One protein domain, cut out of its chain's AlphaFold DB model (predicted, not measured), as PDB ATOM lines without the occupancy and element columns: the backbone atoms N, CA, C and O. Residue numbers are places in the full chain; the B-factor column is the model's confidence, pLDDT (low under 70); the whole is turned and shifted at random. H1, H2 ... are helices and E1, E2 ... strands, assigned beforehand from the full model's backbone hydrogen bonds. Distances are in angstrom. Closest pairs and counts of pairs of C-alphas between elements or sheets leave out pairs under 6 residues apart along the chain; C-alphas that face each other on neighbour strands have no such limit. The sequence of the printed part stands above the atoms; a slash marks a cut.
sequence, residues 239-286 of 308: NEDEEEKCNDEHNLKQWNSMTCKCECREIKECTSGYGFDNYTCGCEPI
ATOM      1  N   ASN A 239     154.559 160.369 167.745       93.00
ATOM      2  CA  ASN A 239     155.058 161.106 168.908       93.00
ATOM      3  C   ASN A 239     155.240 162.603 168.604       93.00
ATOM      4  O   ASN A 239     156.330 163.145 168.771       93.00
ATOM      5  N   GLU A 240     154.159 163.270 168.193       89.06
ATOM      6  CA  GLU A 240     154.147 164.709 167.866       89.06
ATOM      7  C   GLU A 240     154.631 165.584 169.044       89.06
ATOM      8  O   GLU A 240     155.406 166.516 168.847       89.06
ATOM      9  N   ASP A 241     154.291 165.223 170.289       90.00
ATOM     10  CA  ASP A 241     154.759 165.932 171.492       90.00
ATOM     11  C   ASP A 241     156.293 165.902 171.665       90.00
ATOM     12  O   ASP A 241     156.881 166.796 172.277       90.00
ATOM     13  N   GLU A 242     156.958 164.830 171.216       89.06
ATOM     14  CA  GLU A 242     158.423 164.724 171.271       89.06
ATOM     15  C   GLU A 242     159.077 165.532 170.152       89.06
ATOM     16  O   GLU A 242     160.136 166.122 170.367       89.06
ATOM     17  N   GLU A 243     158.433 165.582 168.986       90.88
ATOM     18  CA  GLU A 243     158.842 166.415 167.861       90.88
ATOM     19  C   GLU A 243     158.787 167.900 168.227       90.88
ATOM     20  O   GLU A 243     159.776 168.608 168.043       90.88
ATOM     21  N   GLU A 244     157.686 168.362 168.824       91.50
ATOM     22  CA  GLU A 244     157.534 169.753 169.265       91.50
ATOM     23  C   GLU A 244     158.631 170.146 170.267       91.50
ATOM     24  O   GLU A 244     159.369 171.106 170.041       91.50
ATOM     25  N   LYS A 245     158.849 169.330 171.306       91.38
ATOM     26  CA  LYS A 245     159.920 169.564 172.295       91.38
ATOM     27  C   LYS A 245     161.317 169.536 171.678       91.38
ATOM     28  O   LYS A 245     162.211 170.243 172.135       91.38
ATOM     29  N   CYS A 246     161.535 168.696 170.668       91.94
ATOM     30  CA  CYS A 246     162.797 168.662 169.937       91.94
ATOM     31  C   CYS A 246     163.023 169.961 169.155       91.94
ATOM     32  O   CYS A 246     164.136 170.489 169.123       91.94
ATOM     33  N   ASN A 247     161.955 170.478 168.547       91.00
ATOM     34  CA  ASN A 247     161.969 171.700 167.757       91.00
ATOM     35  C   ASN A 247     162.141 172.955 168.628       91.00
ATOM     36  O   ASN A 247     162.797 173.899 168.189       91.00
ATOM     37  N   ASP A 248     161.680 172.952 169.882       91.19
ATOM     38  CA  ASP A 248     162.011 174.010 170.851       91.19
ATOM     39  C   ASP A 248     163.533 174.124 171.078       91.19
ATOM     40  O   ASP A 248     164.084 175.217 171.233       91.19
ATOM     41  N   GLU A 249     164.244 172.993 171.030       88.31
ATOM     42  CA  GLU A 249     165.704 172.898 171.136       88.31
ATOM     43  C   GLU A 249     166.403 172.813 169.762       88.31
ATOM     44  O   GLU A 249     167.527 172.307 169.663       88.31
ATOM     45  N   HIS A 250     165.789 173.353 168.699       87.38
ATOM     46  CA  HIS A 250     166.276 173.250 167.313       87.38
ATOM     47  C   HIS A 250     167.727 173.724 167.116       87.38
ATOM     48  O   HIS A 250     168.372 173.319 166.156       87.38
ATOM     49  N   ASN A 251     168.284 174.555 168.004       88.44
ATOM     50  CA  ASN A 251     169.691 174.971 167.929       88.44
ATOM     51  C   ASN A 251     170.687 173.833 168.221       88.44
ATOM     52  O   ASN A 251     171.792 173.841 167.686       88.44
ATOM     53  N   LEU A 252     170.321 172.870 169.071       88.94
ATOM     54  CA  LEU A 252     171.201 171.778 169.519       88.94
ATOM     55  C   LEU A 252     170.766 170.422 168.960       88.94
ATOM     56  O   LEU A 252     171.606 169.566 168.661       88.94
ATOM     57  N   LYS A 253     169.456 170.237 168.805       92.44
ATOM     58  CA  LYS A 253     168.842 168.995 168.352       92.44
ATOM     59  C   LYS A 253     168.129 169.183 167.021       92.44
ATOM     60  O   LYS A 253     167.872 170.301 166.572       92.44
ATOM     61  N   GLN A 254     167.865 168.066 166.366       92.81
ATOM     62  CA  GLN A 254     167.120 167.981 165.128       92.81
ATOM     63  C   GLN A 254     166.203 166.766 165.178       92.81
ATOM     64  O   GLN A 254     166.609 165.672 165.577       92.81
ATOM     65  N   TRP A 255     164.960 166.963 164.755       93.50
ATOM     66  CA  TRP A 255     164.020 165.871 164.591       93.50
ATOM     67  C   TRP A 255     164.319 165.089 163.315       93.50
ATOM     68  O   TRP A 255     164.430 165.662 162.229       93.50
ATOM     69  N   ASN A 256     164.428 163.772 163.442       90.81
ATOM     70  CA  ASN A 256     164.548 162.869 162.312       90.81
ATOM     71  C   ASN A 256     163.175 162.262 162.007       90.81
ATOM     72  O   ASN A 256     162.712 161.350 162.696       90.81
ATOM     73  N   SER A 257     162.533 162.753 160.946       88.12
ATOM     74  CA  SER A 257     161.190 162.326 160.545       88.12
ATOM     75  C   SER A 257     161.122 160.868 160.083       88.12
ATOM     76  O   SER A 257     160.054 160.271 160.158       88.12
ATOM     77  N   MET A 258     162.237 160.260 159.652       86.19
ATOM     78  CA  MET A 258     162.278 158.848 159.246       86.19
ATOM     79  C   MET A 258     162.330 157.893 160.443       86.19
ATOM     80  O   MET A 258     161.761 156.804 160.388       86.19
ATOM     81  N   THR A 259     163.033 158.274 161.513       89.44
ATOM     82  CA  THR A 259     163.195 157.437 162.715       89.44
ATOM     83  C   THR A 259     162.244 157.821 163.847       89.44
ATOM     84  O   THR A 259     162.100 157.039 164.790       89.44
ATOM     85  N   CYS A 260     161.588 158.981 163.742       93.12
ATOM     86  CA  CYS A 260     160.751 159.597 164.771       93.12
ATOM     87  C   CYS A 260     161.495 159.792 166.091       93.12
ATOM     88  O   CYS A 260     161.004 159.436 167.167       93.12
ATOM     89  N   LYS A 261     162.732 160.288 165.990       92.38
ATOM     90  CA  LYS A 261     163.616 160.525 167.130       92.38
ATOM     91  C   LYS A 261     164.244 161.902 167.054       92.38
ATOM     92  O   LYS A 261     164.601 162.389 165.984       92.38
ATOM     93  N   CYS A 262     164.436 162.481 168.231       91.56
ATOM     94  CA  CYS A 262     165.208 163.695 168.409       91.56
ATOM     95  C   CYS A 262     166.696 163.340 168.530       91.56
ATOM     96  O   CYS A 262     167.103 162.626 169.453       91.56
ATOM     97  N   GLU A 263     167.497 163.807 167.580       92.38
ATOM     98  CA  GLU A 263     168.925 163.517 167.466       92.38
ATOM     99  C   GLU A 263     169.736 164.801 167.677       92.38
ATOM    100  O   GLU A 263     169.282 165.906 167.383       92.38
ATOM    101  N   CYS A 264     170.947 164.681 168.218       92.25
ATOM    102  CA  CYS A 264     171.853 165.821 168.338       92.25
ATOM    103  C   CYS A 264     172.406 166.191 166.959       92.25
ATOM    104  O   CYS A 264     172.835 165.309 166.216       92.25
ATOM    105  N   ARG A 265     172.468 167.488 166.638       91.06
ATOM    106  CA  ARG A 265     173.048 167.954 165.361       91.06
ATOM    107  C   ARG A 265     174.525 167.608 165.229       91.06
ATOM    108  O   ARG A 265     174.994 167.251 164.154       91.06
ATOM    109  N   GLU A 266     175.251 167.739 166.333       86.50
ATOM    110  CA  GLU A 266     176.675 167.446 166.414       86.50
ATOM    111  C   GLU A 266     176.918 166.381 167.476       86.50
ATOM    112  O   GLU A 266     176.620 166.576 168.657       86.50
ATOM    113  N   ILE A 267     177.515 165.267 167.060       86.50
ATOM    114  CA  ILE A 267     178.035 164.251 167.972       86.50
ATOM    115  C   ILE A 267     179.521 164.545 168.173       86.50
ATOM    116  O   ILE A 267     180.285 164.590 167.209       86.50
ATOM    117  N   LYS A 268     179.931 164.772 169.425       86.12
ATOM    118  CA  LYS A 268     181.316 165.119 169.780       86.12
ATOM    119  C   LYS A 268     182.008 163.940 170.448       86.12
ATOM    120  O   LYS A 268     181.431 163.283 171.312       86.12
ATOM    121  N   GLU A 269     183.265 163.708 170.080       86.06
ATOM    122  CA  GLU A 269     184.118 162.754 170.784       86.06
ATOM    123  C   GLU A 269     184.575 163.359 172.113       86.06
ATOM    124  O   GLU A 269     185.186 164.428 172.165       86.06
ATOM    125  N   CYS A 270     184.247 162.679 173.208       89.25
ATOM    126  CA  CYS A 270     184.561 163.151 174.546       89.25
ATOM    127  C   CYS A 270     185.964 162.718 174.981       89.25
ATOM    128  O   CYS A 270     186.428 161.621 174.671       89.25
ATOM    129  N   THR A 271     186.626 163.571 175.761       86.75
ATOM    130  CA  THR A 271     187.906 163.253 176.405       86.75
ATOM    131  C   THR A 271     187.777 162.103 177.407       86.75
ATOM    132  O   THR A 271     186.703 161.843 177.953       86.75
ATOM    133  N   SER A 272     188.893 161.430 177.694       84.75
ATOM    134  CA  SER A 272     188.962 160.287 178.611       84.75
ATOM    135  C   SER A 272     188.297 160.576 179.967       84.75
ATOM    136  O   SER A 272     188.594 161.562 180.636       84.75
ATOM    137  N   GLY A 273     187.368 159.701 180.367       83.12
ATOM    138  CA  GLY A 273     186.558 159.859 181.582       83.12
ATOM    139  C   GLY A 273     185.198 160.539 181.371       83.12
ATOM    140  O   GLY A 273     184.388 160.533 182.298       83.12
ATOM    141  N   TYR A 274     184.909 161.048 180.168       86.81
ATOM    142  CA  TYR A 274     183.614 161.610 179.775       86.81
ATOM    143  C   TYR A 274     182.994 160.797 178.630       86.81
ATOM    144  O   TYR A 274     183.700 160.276 177.771       86.81
ATOM    145  N   GLY A 275     181.673 160.651 178.639       87.94
ATOM    146  CA  GLY A 275     180.890 159.977 177.610       87.94
ATOM    147  C   GLY A 275     179.852 160.934 177.041       87.94
ATOM    148  O   GLY A 275     179.300 161.752 177.775       87.94
ATOM    149  N   PHE A 276     179.602 160.836 175.738       90.50
ATOM    150  CA  PHE A 276     178.596 161.660 175.080       90.50
ATOM    151  C   PHE A 276     177.198 161.225 175.524       90.50
ATOM    152  O   PHE A 276     176.865 160.037 175.459       90.50
ATOM    153  N   ASP A 277     176.395 162.177 175.984       86.38
ATOM    154  CA  ASP A 277     175.003 161.958 176.337       86.38
ATOM    155  C   ASP A 277     174.079 162.491 175.236       86.38
ATOM    156  O   ASP A 277     174.086 163.676 174.902       86.38
ATOM    157  N   ASN A 278     173.257 161.600 174.683       84.06
ATOM    158  CA  ASN A 278     172.358 161.913 173.573       84.06
ATOM    159  C   ASN A 278     171.137 162.743 174.013       84.06
ATOM    160  O   ASN A 278     170.430 163.280 173.167       84.06
ATOM    161  N   TYR A 279     170.870 162.851 175.321       82.75
ATOM    162  CA  TYR A 279     169.780 163.680 175.844       82.75
ATOM    163  C   TYR A 279     170.194 165.138 176.031       82.75
ATOM    164  O   TYR A 279     169.404 166.032 175.740       82.75
ATOM    165  N   THR A 280     171.415 165.391 176.500       84.75
ATOM    166  CA  THR A 280     171.955 166.750 176.689       84.75
ATOM    167  C   THR A 280     172.792 167.246 175.507       84.75
ATOM    168  O   THR A 280     173.117 168.429 175.451       84.75
ATOM    169  N   CYS A 281     173.128 166.370 174.553       89.12
ATOM    170  CA  CYS A 281     174.024 166.654 173.427       89.12
ATOM    171  C   CYS A 281     175.399 167.180 173.871       89.12
ATOM    172  O   CYS A 281     175.989 168.058 173.238       89.12
ATOM    173  N   GLY A 282     175.907 166.641 174.983       88.94
ATOM    174  CA  GLY A 282     177.139 167.083 175.628       88.94
ATOM    175  C   GLY A 282     177.968 165.934 176.202       88.94
ATOM    176  O   GLY A 282     177.526 164.790 176.287       88.94
ATOM    177  N   CYS A 283     179.205 166.245 176.592       89.44
ATOM    178  CA  CYS A 283     180.104 165.293 177.237       89.44
ATOM    179  C   CYS A 283     179.911 165.312 178.754       89.44
ATOM    180  O   CYS A 283     180.286 166.276 179.422       89.44
ATOM    181  N   GLU A 284     179.385 164.222 179.307       86.94
ATOM    182  CA  GLU A 284     179.155 164.064 180.741       86.94
ATOM    183  C   GLU A 284     180.143 163.073 181.377       86.94
ATOM    184  O   GLU A 284     180.580 162.126 180.724       86.94
ATOM    185  N   PRO A 285     180.511 163.239 182.661       86.81
ATOM    186  CA  PRO A 285     181.444 162.335 183.328       86.81
ATOM    187  C   PRO A 285     180.886 160.905 183.412       86.81
ATOM    188  O   PRO A 285     179.774 160.668 183.898       86.81
ATOM    189  N   ILE A 286     181.683 159.920 182.985       84.00
ATOM    190  CA  ILE A 286     181.312 158.502 183.014       84.00
ATOM    191  C   ILE A 286     181.262 158.044 184.476       84.00
ATOM    192  O   ILE A 286     182.287 157.852 185.127       84.00
TER     193      ILE A 286
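This is residues 239 to 286 of the 308 residues of the protein "ACYPI008173 protein" of Acyrthosiphon pisum (UniProt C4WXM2). Two small strand hairpins, E1 with E2 and E3 with E4, follow one another along the long axis of an elongated model, and the short helix H1 packs on the first of them at one end. The second hairpin makes the other end, and residues 265 to 273 run between the two. The printed part has 48 residues with one named helix and four named strands, in the order H1, E1, E2, E3, E4. Each hairpin is a separate antiparallel sheet of two strands, and the class is mixed, helices and strands. The whole is only just loose, close to compact, with a radius of gyration of the C-alphas of 11.9 A, and it spans 36 by 19 by 15 A.

Strand E1, residues 253 to 256, is 9.6 A from first to last C-alpha. Its neighbour E2, residues 261 to 264, is 9.9 A long and begins with C-alpha 261 at (163.616, 160.525, 167.130). Helix H1, residues 240 to 248, is 12.5 A long and begins with C-alpha 240 at (154.147, 164.709, 167.866). Strand E3, residues 274 to 277, is 9.3 A long. Strand E4, residues 282 to 285, is 10.0 A long and ends with C-alpha 285 at (181.444, 162.335, 183.328).

E1 and E2 form an antiparallel hairpin, with 143 degrees between their directions. N 254 and O 263 are 2.8 A apart, and N 263 and O 254 are 2.9 A apart, both within hydrogen-bond range. H1 and E1 have 7 pairs of C-alphas within 8 A, the closest being those of Glu 243 and Trp 255, 6.1 A apart. H1 and E2 have 5 such pairs, the closest being those of Cys 246 and Cys 262, 5.7 A apart. In H1 every O i to N i+4 pair is within hydrogen-bond range. E3 and E4 form the other antiparallel hairpin, with 135 degrees between their directions. N 275 and O 284 are 2.8 A apart, and N 284 and O 275 are 2.9 A apart, both within hydrogen-bond range. E2 and E3 are apart, and so are H1 and E3, H1 and E4, E1 and E3, E1 and E4, and E2 and E4.

The C-alphas of Glu 240 and Ser 272 are the two farthest apart, at 36.7 A. The C-alphas of Asn 239 and Ile 286, the first and last printed residues, are 29.9 A apart. The printed part has no cut. The links from H1 to E1, E1 to E2 and E3 to E4 are tight, with 4 residues each, and the link from E2 to E3 is short, with 9. The mean pLDDT of the printed part is 88.9, and no printed residue is under 70.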